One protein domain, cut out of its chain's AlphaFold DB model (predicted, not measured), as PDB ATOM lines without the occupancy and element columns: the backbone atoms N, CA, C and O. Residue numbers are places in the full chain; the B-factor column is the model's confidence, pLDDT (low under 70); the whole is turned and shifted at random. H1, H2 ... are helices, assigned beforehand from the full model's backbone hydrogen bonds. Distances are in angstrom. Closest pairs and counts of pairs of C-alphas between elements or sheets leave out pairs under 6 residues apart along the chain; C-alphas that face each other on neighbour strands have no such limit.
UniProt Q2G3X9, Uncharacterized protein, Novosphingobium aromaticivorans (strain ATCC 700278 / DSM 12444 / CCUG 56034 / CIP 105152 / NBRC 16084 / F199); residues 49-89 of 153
ATOM      1  N   PRO A  49     -60.530   2.289  23.336       94.25
ATOM      2  CA  PRO A  49     -61.073   1.038  22.816       94.25
ATOM      3  C   PRO A  49     -61.299   1.074  21.298       94.25
ATOM      4  O   PRO A  49     -61.143   0.040  20.648       94.25
ATOM      5  N   ILE A  50     -61.598   2.240  20.712       96.69
ATOM      6  CA  ILE A  50     -61.809   2.384  19.263       96.69
ATOM      7  C   ILE A  50     -60.488   2.151  18.538       96.69
ATOM      8  O   ILE A  50     -60.422   1.372  17.588       96.69
ATOM      9  N   TYR A  51     -59.413   2.777  19.014       95.25
ATOM     10  CA  TYR A  51     -58.083   2.575  18.446       95.25
ATOM     11  C   TYR A  51     -57.633   1.113  18.547       95.25
ATOM     12  O   TYR A  51     -57.108   0.552  17.581       95.25
ATOM     13  N   ARG A  52     -57.887   0.462  19.689       95.56
ATOM     14  CA  ARG A  52     -57.588  -0.966  19.870       95.56
ATOM     15  C   ARG A  52     -58.352  -1.840  18.870       95.56
ATOM     16  O   ARG A  52     -57.765  -2.763  18.294       95.56
ATOM     17  N   GLU A  53     -59.632  -1.553  18.646       96.00
ATOM     18  CA  GLU A  53     -60.454  -2.309  17.702       96.00
ATOM     19  C   GLU A  53     -60.009  -2.081  16.254       96.00
ATOM     20  O   GLU A  53     -59.881  -3.041  15.498       96.00
ATOM     21  N   GLN A  54     -59.653  -0.850  15.878       95.62
ATOM     22  CA  GLN A  54     -59.081  -0.548  14.561       95.62
ATOM     23  C   GLN A  54     -57.801  -1.350  14.301       95.62
ATOM     24  O   GLN A  54     -57.655  -1.976  13.247       95.62
ATOM     25  N   CYS A  55     -56.883  -1.388  15.270       94.44
ATOM     26  CA  CYS A  55     -55.670  -2.194  15.157       94.44
ATOM     27  C   CYS A  55     -55.986  -3.692  15.022       94.44
ATOM     28  O   CYS A  55     -55.383  -4.375  14.190       94.44
ATOM     29  N   SER A  56     -56.958  -4.192  15.787       94.38
ATOM     30  CA  SER A  56     -57.402  -5.590  15.718       94.38
ATOM     31  C   SER A  56     -58.042  -5.922  14.366       94.38
ATOM     32  O   SER A  56     -57.734  -6.957  13.775       94.38
ATOM     33  N   ALA A  57     -58.868  -5.029  13.819       95.38
ATOM     34  CA  ALA A  57     -59.498  -5.189  12.513       95.38
ATOM     35  C   ALA A  57     -58.467  -5.231  11.375       95.38
ATOM     36  O   ALA A  57     -58.548  -6.098  10.501       95.38
ATOM     37  N   ILE A  58     -57.456  -4.357  11.414       94.19
ATOM     38  CA  ILE A  58     -56.342  -4.375  10.454       94.19
ATOM     39  C   ILE A  58     -55.578  -5.699  10.549       94.19
ATOM     40  O   ILE A  58     -55.300  -6.321   9.523       94.19
ATOM     41  N   ALA A  59     -55.280  -6.167  11.763       92.88
ATOM     42  CA  ALA A  59     -54.604  -7.445  11.961       92.88
ATOM     43  C   ALA A  59     -55.420  -8.615  11.386       92.88
ATOM     44  O   ALA A  59     -54.873  -9.431  10.644       92.88
ATOM     45  N   ARG A  60     -56.736  -8.661  11.642       94.38
ATOM     46  CA  ARG A  60     -57.637  -9.679  11.074       94.38
ATOM     47  C   ARG A  60     -57.645  -9.639   9.544       94.38
ATOM     48  O   ARG A  60     -57.483 -10.683   8.916       94.38
ATOM     49  N   LYS A  61     -57.746  -8.448   8.944       94.19
ATOM     50  CA  LYS A  61     -57.689  -8.260   7.484       94.19
ATOM     51  C   LYS A  61     -56.369  -8.763   6.893       94.19
ATOM     52  O   LYS A  61     -56.372  -9.456   5.878       94.19
ATOM     53  N   ASN A  62     -55.247  -8.450   7.538       92.88
ATOM     54  CA  ASN A  62     -53.928  -8.889   7.085       92.88
ATOM     55  C   ASN A  62     -53.774 -10.412   7.182       92.88
ATOM     56  O   ASN A  62     -53.256 -11.028   6.255       92.88
ATOM     57  N   CYS A  63     -54.259 -11.027   8.264       91.50
ATOM     58  CA  CYS A  63     -54.225 -12.478   8.443       91.50
ATOM     59  C   CYS A  63     -55.121 -13.230   7.449       91.50
ATOM     60  O   CYS A  63     -54.771 -14.341   7.050       91.50
ATOM     61  N   ALA A  64     -56.249 -12.637   7.048       94.56
ATOM     62  CA  ALA A  64     -57.163 -13.222   6.069       94.56
ATOM     63  C   ALA A  64     -56.579 -13.250   4.646       94.56
ATOM     64  O   ALA A  64     -56.972 -14.086   3.839       94.56
ATOM     65  N   SER A  65     -55.626 -12.367   4.327       95.56
ATOM     66  CA  SER A  65     -54.952 -12.345   3.028       95.56
ATOM     67  C   SER A  65     -53.698 -13.231   3.043       95.56
ATOM     68  O   SER A  65     -52.727 -12.894   3.728       95.56
ATOM     69  N   PRO A  66     -53.632 -14.312   2.239       94.25
ATOM     70  CA  PRO A  66     -52.448 -15.172   2.182       94.25
ATOM     71  C   PRO A  66     -51.173 -14.411   1.794       94.25
ATOM     72  O   PRO A  66     -50.119 -14.635   2.384       94.25
ATOM     73  N   LYS A  67     -51.286 -13.452   0.864       96.19
ATOM     74  CA  LYS A  67     -50.169 -12.611   0.409       96.19
ATOM     75  C   LYS A  67     -49.615 -11.738   1.536       96.19
ATOM     76  O   LYS A  67     -48.403 -11.673   1.721       96.19
ATOM     77  N   LEU A  68     -50.489 -11.069   2.292       94.56
ATOM     78  CA  LEU A  68     -50.059 -10.217   3.405       94.56
ATOM     79  C   LEU A  68     -49.519 -11.045   4.570       94.56
ATOM     80  O   LEU A  68     -48.551 -10.637   5.208       94.56
ATOM     81  N   ARG A  69     -50.091 -12.227   4.810       93.69
ATOM     82  CA  ARG A  69     -49.591 -13.167   5.813       93.69
ATOM     83  C   ARG A  69     -48.177 -13.648   5.486       93.69
ATOM     84  O   ARG A  69     -47.328 -13.644   6.374       93.69
ATOM     85  N   GLU A  70     -47.901 -13.997   4.229       94.44
ATOM     86  CA  GLU A  70     -46.553 -14.407   3.818       94.44
ATOM     87  C   GLU A  70     -45.567 -13.232   3.858       94.44
ATOM     88  O   GLU A  70     -44.473 -13.361   4.401       94.44
ATOM     89  N   ALA A  71     -45.977 -12.042   3.408       93.75
ATOM     90  CA  ALA A  71     -45.150 -10.841   3.530       93.75
ATOM     91  C   ALA A  71     -44.800 -10.519   4.996       93.75
ATOM     92  O   ALA A  71     -43.660 -10.167   5.306       93.75
ATOM     93  N   ALA A  72     -45.757 -10.677   5.917       91.69
ATOM     94  CA  ALA A  72     -45.525 -10.501   7.348       91.69
ATOM     95  C   ALA A  72     -44.564 -11.563   7.909       91.69
ATOM     96  O   ALA A  72     -43.688 -11.235   8.713       91.69
ATOM     97  N   ARG A  73     -44.683 -12.817   7.457       91.75
ATOM     98  CA  ARG A  73     -43.769 -13.905   7.825       91.75
ATOM     99  C   ARG A  73     -42.334 -13.594   7.399       91.75
ATOM    100  O   ARG A  73     -41.427 -13.682   8.225       91.75
ATOM    101  N   GLU A  74     -42.130 -13.183   6.152       94.56
ATOM    102  CA  GLU A  74     -40.806 -12.812   5.641       94.56
ATOM    103  C   GLU A  74     -40.238 -11.577   6.353       94.56
ATOM    104  O   GLU A  74     -39.067 -11.552   6.740       94.56
ATOM    105  N   ALA A  75     -41.073 -10.577   6.643       92.88
ATOM    106  CA  ALA A  75     -40.663  -9.422   7.438       92.88
ATOM    107  C   ALA A  75     -40.223  -9.816   8.863       92.88
ATOM    108  O   ALA A  75     -39.219  -9.301   9.368       92.88
ATOM    109  N   ALA A  76     -40.929 -10.749   9.508       92.06
ATOM    110  CA  ALA A  76     -40.568 -11.268  10.826       92.06
ATOM    111  C   ALA A  76     -39.234 -12.036  10.799       92.06
ATOM    112  O   ALA A  76     -38.405 -11.851  11.694       92.06
ATOM    113  N   LYS A  77     -38.993 -12.839   9.751       92.94
ATOM    114  CA  LYS A  77     -37.708 -13.524   9.535       92.94
ATOM    115  C   LYS A  77     -36.571 -12.518   9.361       92.94
ATOM    116  O   LYS A  77     -35.606 -12.555  10.120       92.94
ATOM    117  N   ARG A  78     -36.718 -11.574   8.425       94.25
ATOM    118  CA  ARG A  78     -35.702 -10.554   8.111       94.25
ATOM    119  C   ARG A  78     -35.359  -9.674   9.312       94.25
ATOM    120  O   ARG A  78     -34.203  -9.339   9.523       94.25
ATOM    121  N   SER A  79     -36.358  -9.302  10.110       91.62
ATOM    122  CA  SER A  79     -36.154  -8.465  11.301       91.62
ATOM    123  C   SER A  79     -35.586  -9.222  12.508       91.62
ATOM    124  O   SER A  79     -35.284  -8.592  13.529       91.62
ATOM    125  N   GLY A  80     -35.464 -10.554  12.420       93.25
ATOM    126  CA  GLY A  80     -35.041 -11.399  13.532       93.25
ATOM    127  C   GLY A  80     -36.001 -11.328  14.719       93.25
ATOM    128  O   GLY A  80     -35.563 -11.445  15.863       93.25
ATOM    129  N   ALA A  81     -37.296 -11.103  14.465       90.75
ATOM    130  CA  ALA A  81     -38.294 -10.866  15.509       90.75
ATOM    131  C   ALA A  81     -38.319 -11.987  16.561       90.75
ATOM    132  O   ALA A  81     -38.462 -11.702  17.746       90.75
ATOM    133  N   TRP A  82     -38.092 -13.240  16.150       89.12
ATOM    134  CA  TRP A  82     -38.043 -14.385  17.065       89.12
ATOM    135  C   TRP A  82     -36.904 -14.274  18.092       89.12
ATOM    136  O   TRP A  82     -37.126 -14.522  19.272       89.12
ATOM    137  N   ARG A  83     -35.706 -13.831  17.675       93.12
ATOM    138  CA  ARG A  83     -34.554 -13.661  18.579       93.12
ATOM    139  C   ARG A  83     -34.835 -12.579  19.607       93.12
ATOM    140  O   ARG A  83     -34.573 -12.766  20.788       93.12
ATOM    141  N   LYS A  84     -35.417 -11.465  19.151       90.56
ATOM    142  CA  LYS A  84     -35.822 -10.355  20.023       90.56
ATOM    143  C   LYS A  84     -36.891 -10.797  21.021       90.56
ATOM    144  O   LYS A  84     -36.807 -10.437  22.186       90.56
ATOM    145  N   ALA A  85     -37.863 -11.594  20.576       89.31
ATOM    146  CA  ALA A  85     -38.911 -12.126  21.441       89.31
ATOM    147  C   ALA A  85     -38.342 -13.051  22.524       89.31
ATOM    148  O   ALA A  85     -38.693 -12.895  23.688       89.31
ATOM    149  N   ILE A  86     -37.428 -13.960  22.170       91.25
ATOM    150  CA  ILE A  86     -36.769 -14.832  23.152       91.25
ATOM    151  C   ILE A  86     -35.948 -14.016  24.146       91.25
ATOM    152  O   ILE A  86     -36.109 -14.204  25.344       91.25
ATOM    153  N   ALA A  87     -35.133 -13.072  23.670       91.69
ATOM    154  CA  ALA A  87     -34.328 -12.221  24.545       91.69
ATOM    155  C   ALA A  87     -35.180 -11.365  25.503       91.69
ATOM    156  O   ALA A  87     -34.738 -11.046  26.600       91.69
ATOM    157  N   ALA A  88     -36.399 -11.000  25.099       89.56
ATOM    158  CA  ALA A  88     -37.343 -10.250  25.926       89.56
ATOM    159  C   ALA A  88     -38.225 -11.137  26.827       89.56
ATOM    160  O   ALA A  88     -38.981 -10.606  27.639       89.56
ATOM    161  N   THR A  89     -38.186 -12.465  26.669       93.12
ATOM    162  CA  THR A  89     -39.022 -13.381  27.451       93.12
ATOM    163  C   THR A  89     -38.435 -13.536  28.848       93.12
ATOM    164  O   THR A  89     -37.343 -14.071  29.013       93.12
TER     165      THR A  89
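This is residues 49 to 89 of the 153 residues of an uncharacterized protein of Novosphingobium aromaticivorans (strain ATCC 700278 / DSM 12444 / CCUG 56034 / CIP 105152 / NBRC 16084 / F199) (UniProt Q2G3X9). Three helices follow one another end to end as a wide, flat, open U: H1 is one long arm, H2 is the base, and H3 is a shorter arm at the far end of the base. H1 and H2 meet at their ends in a corner, H2 and H3 come near each other at a second corner, and the space between the two arms is empty. The printed part has 41 residues with three named helices, in the order H1, H2, H3, and no named strand; its class is all helix. The whole is loose, with a radius of gyration of the C-alphas of 12.7 A, and the C-alphas span 31 by 26 by 11 A along their three main axes.

The printed part begins with H1, residues 49 to 64, which is followed across the single residue Ser 65 by H2, residues 66 to 78. H1 and H2 touch only at the corner by their link, and only just, with 3 pairs of C-alphas within 8 A. Their closest C-alphas are those of Cys 63 and Arg 69, 5.4 A apart. H1 touches H2 with residues 62 to 63 alone, and H2 touches H1 with residues 68 to 69 alone. Their lines stand about perpendicular, at 80 degrees, and their centres are 17.0 A apart. After H2 come two residues, Ser 79 and Gly 80, and then H3, residues 81 to 88. H2 and H3 are close but not clearly touching, with 1 pair of C-alphas within 8 A. That closest pair is Ala 76 and Trp 82, whose C-alphas are 7.4 A apart. H2 and H3 run the same way at a steep tilt of 54 degrees, and their centres are 16.8 A apart. H1 and H3 are apart, with no C-alpha of the one within 8 A of the other. In the backbones of H1, H2 and H3, every O i to N i+4 pair is within hydrogen-bond range.

H1 runs from Pro 49 to Ala 64, 16 residues, and is the longest helix by residues. Its first C-alpha is at (-61.073, 1.038, 22.816) and its last at (-57.163, -13.222, 6.069), 22.3 A apart. H2 runs from Pro 66, with its C-alpha at (-52.448, -15.172, 2.182), to Arg 78, 13 residues and 18.4 A from first to last C-alpha. H3 runs from Ala 81 to Ala 88, 8 residues and 10.5 A from first to last C-alpha. C-alpha 88, where H3 ends, is at (-37.343, -10.250, 25.926), and Thr 89 follows it as the last printed residue.

The two C-alphas farthest apart are those of Ile 50 and Arg 83, at 31.6 A. The C-alphas of the first and last printed residues, Pro 49 and Thr 89, are 26.8 A apart. The outline is flat. Three stretches stand free, with no C-alpha 8 or more residues away along the chain within 10 A: residues 49 to 58, which belong to H1; residues 74 to 80, of which 74 to 78 belong to H2; and residues 82 to 89, of which 82 to 88 belong to H3. The links from H1 to H2 and from H2 to H3 are both tight, and no link is long. The printed part has no cut; it is residues 49 to 89 of a full chain of 153 residues. The mean pLDDT of the printed part is 93.4, and no printed residue is under 70. By helix, the mean pLDDT is 95 for H1, 94 for H2 and 91 for H3.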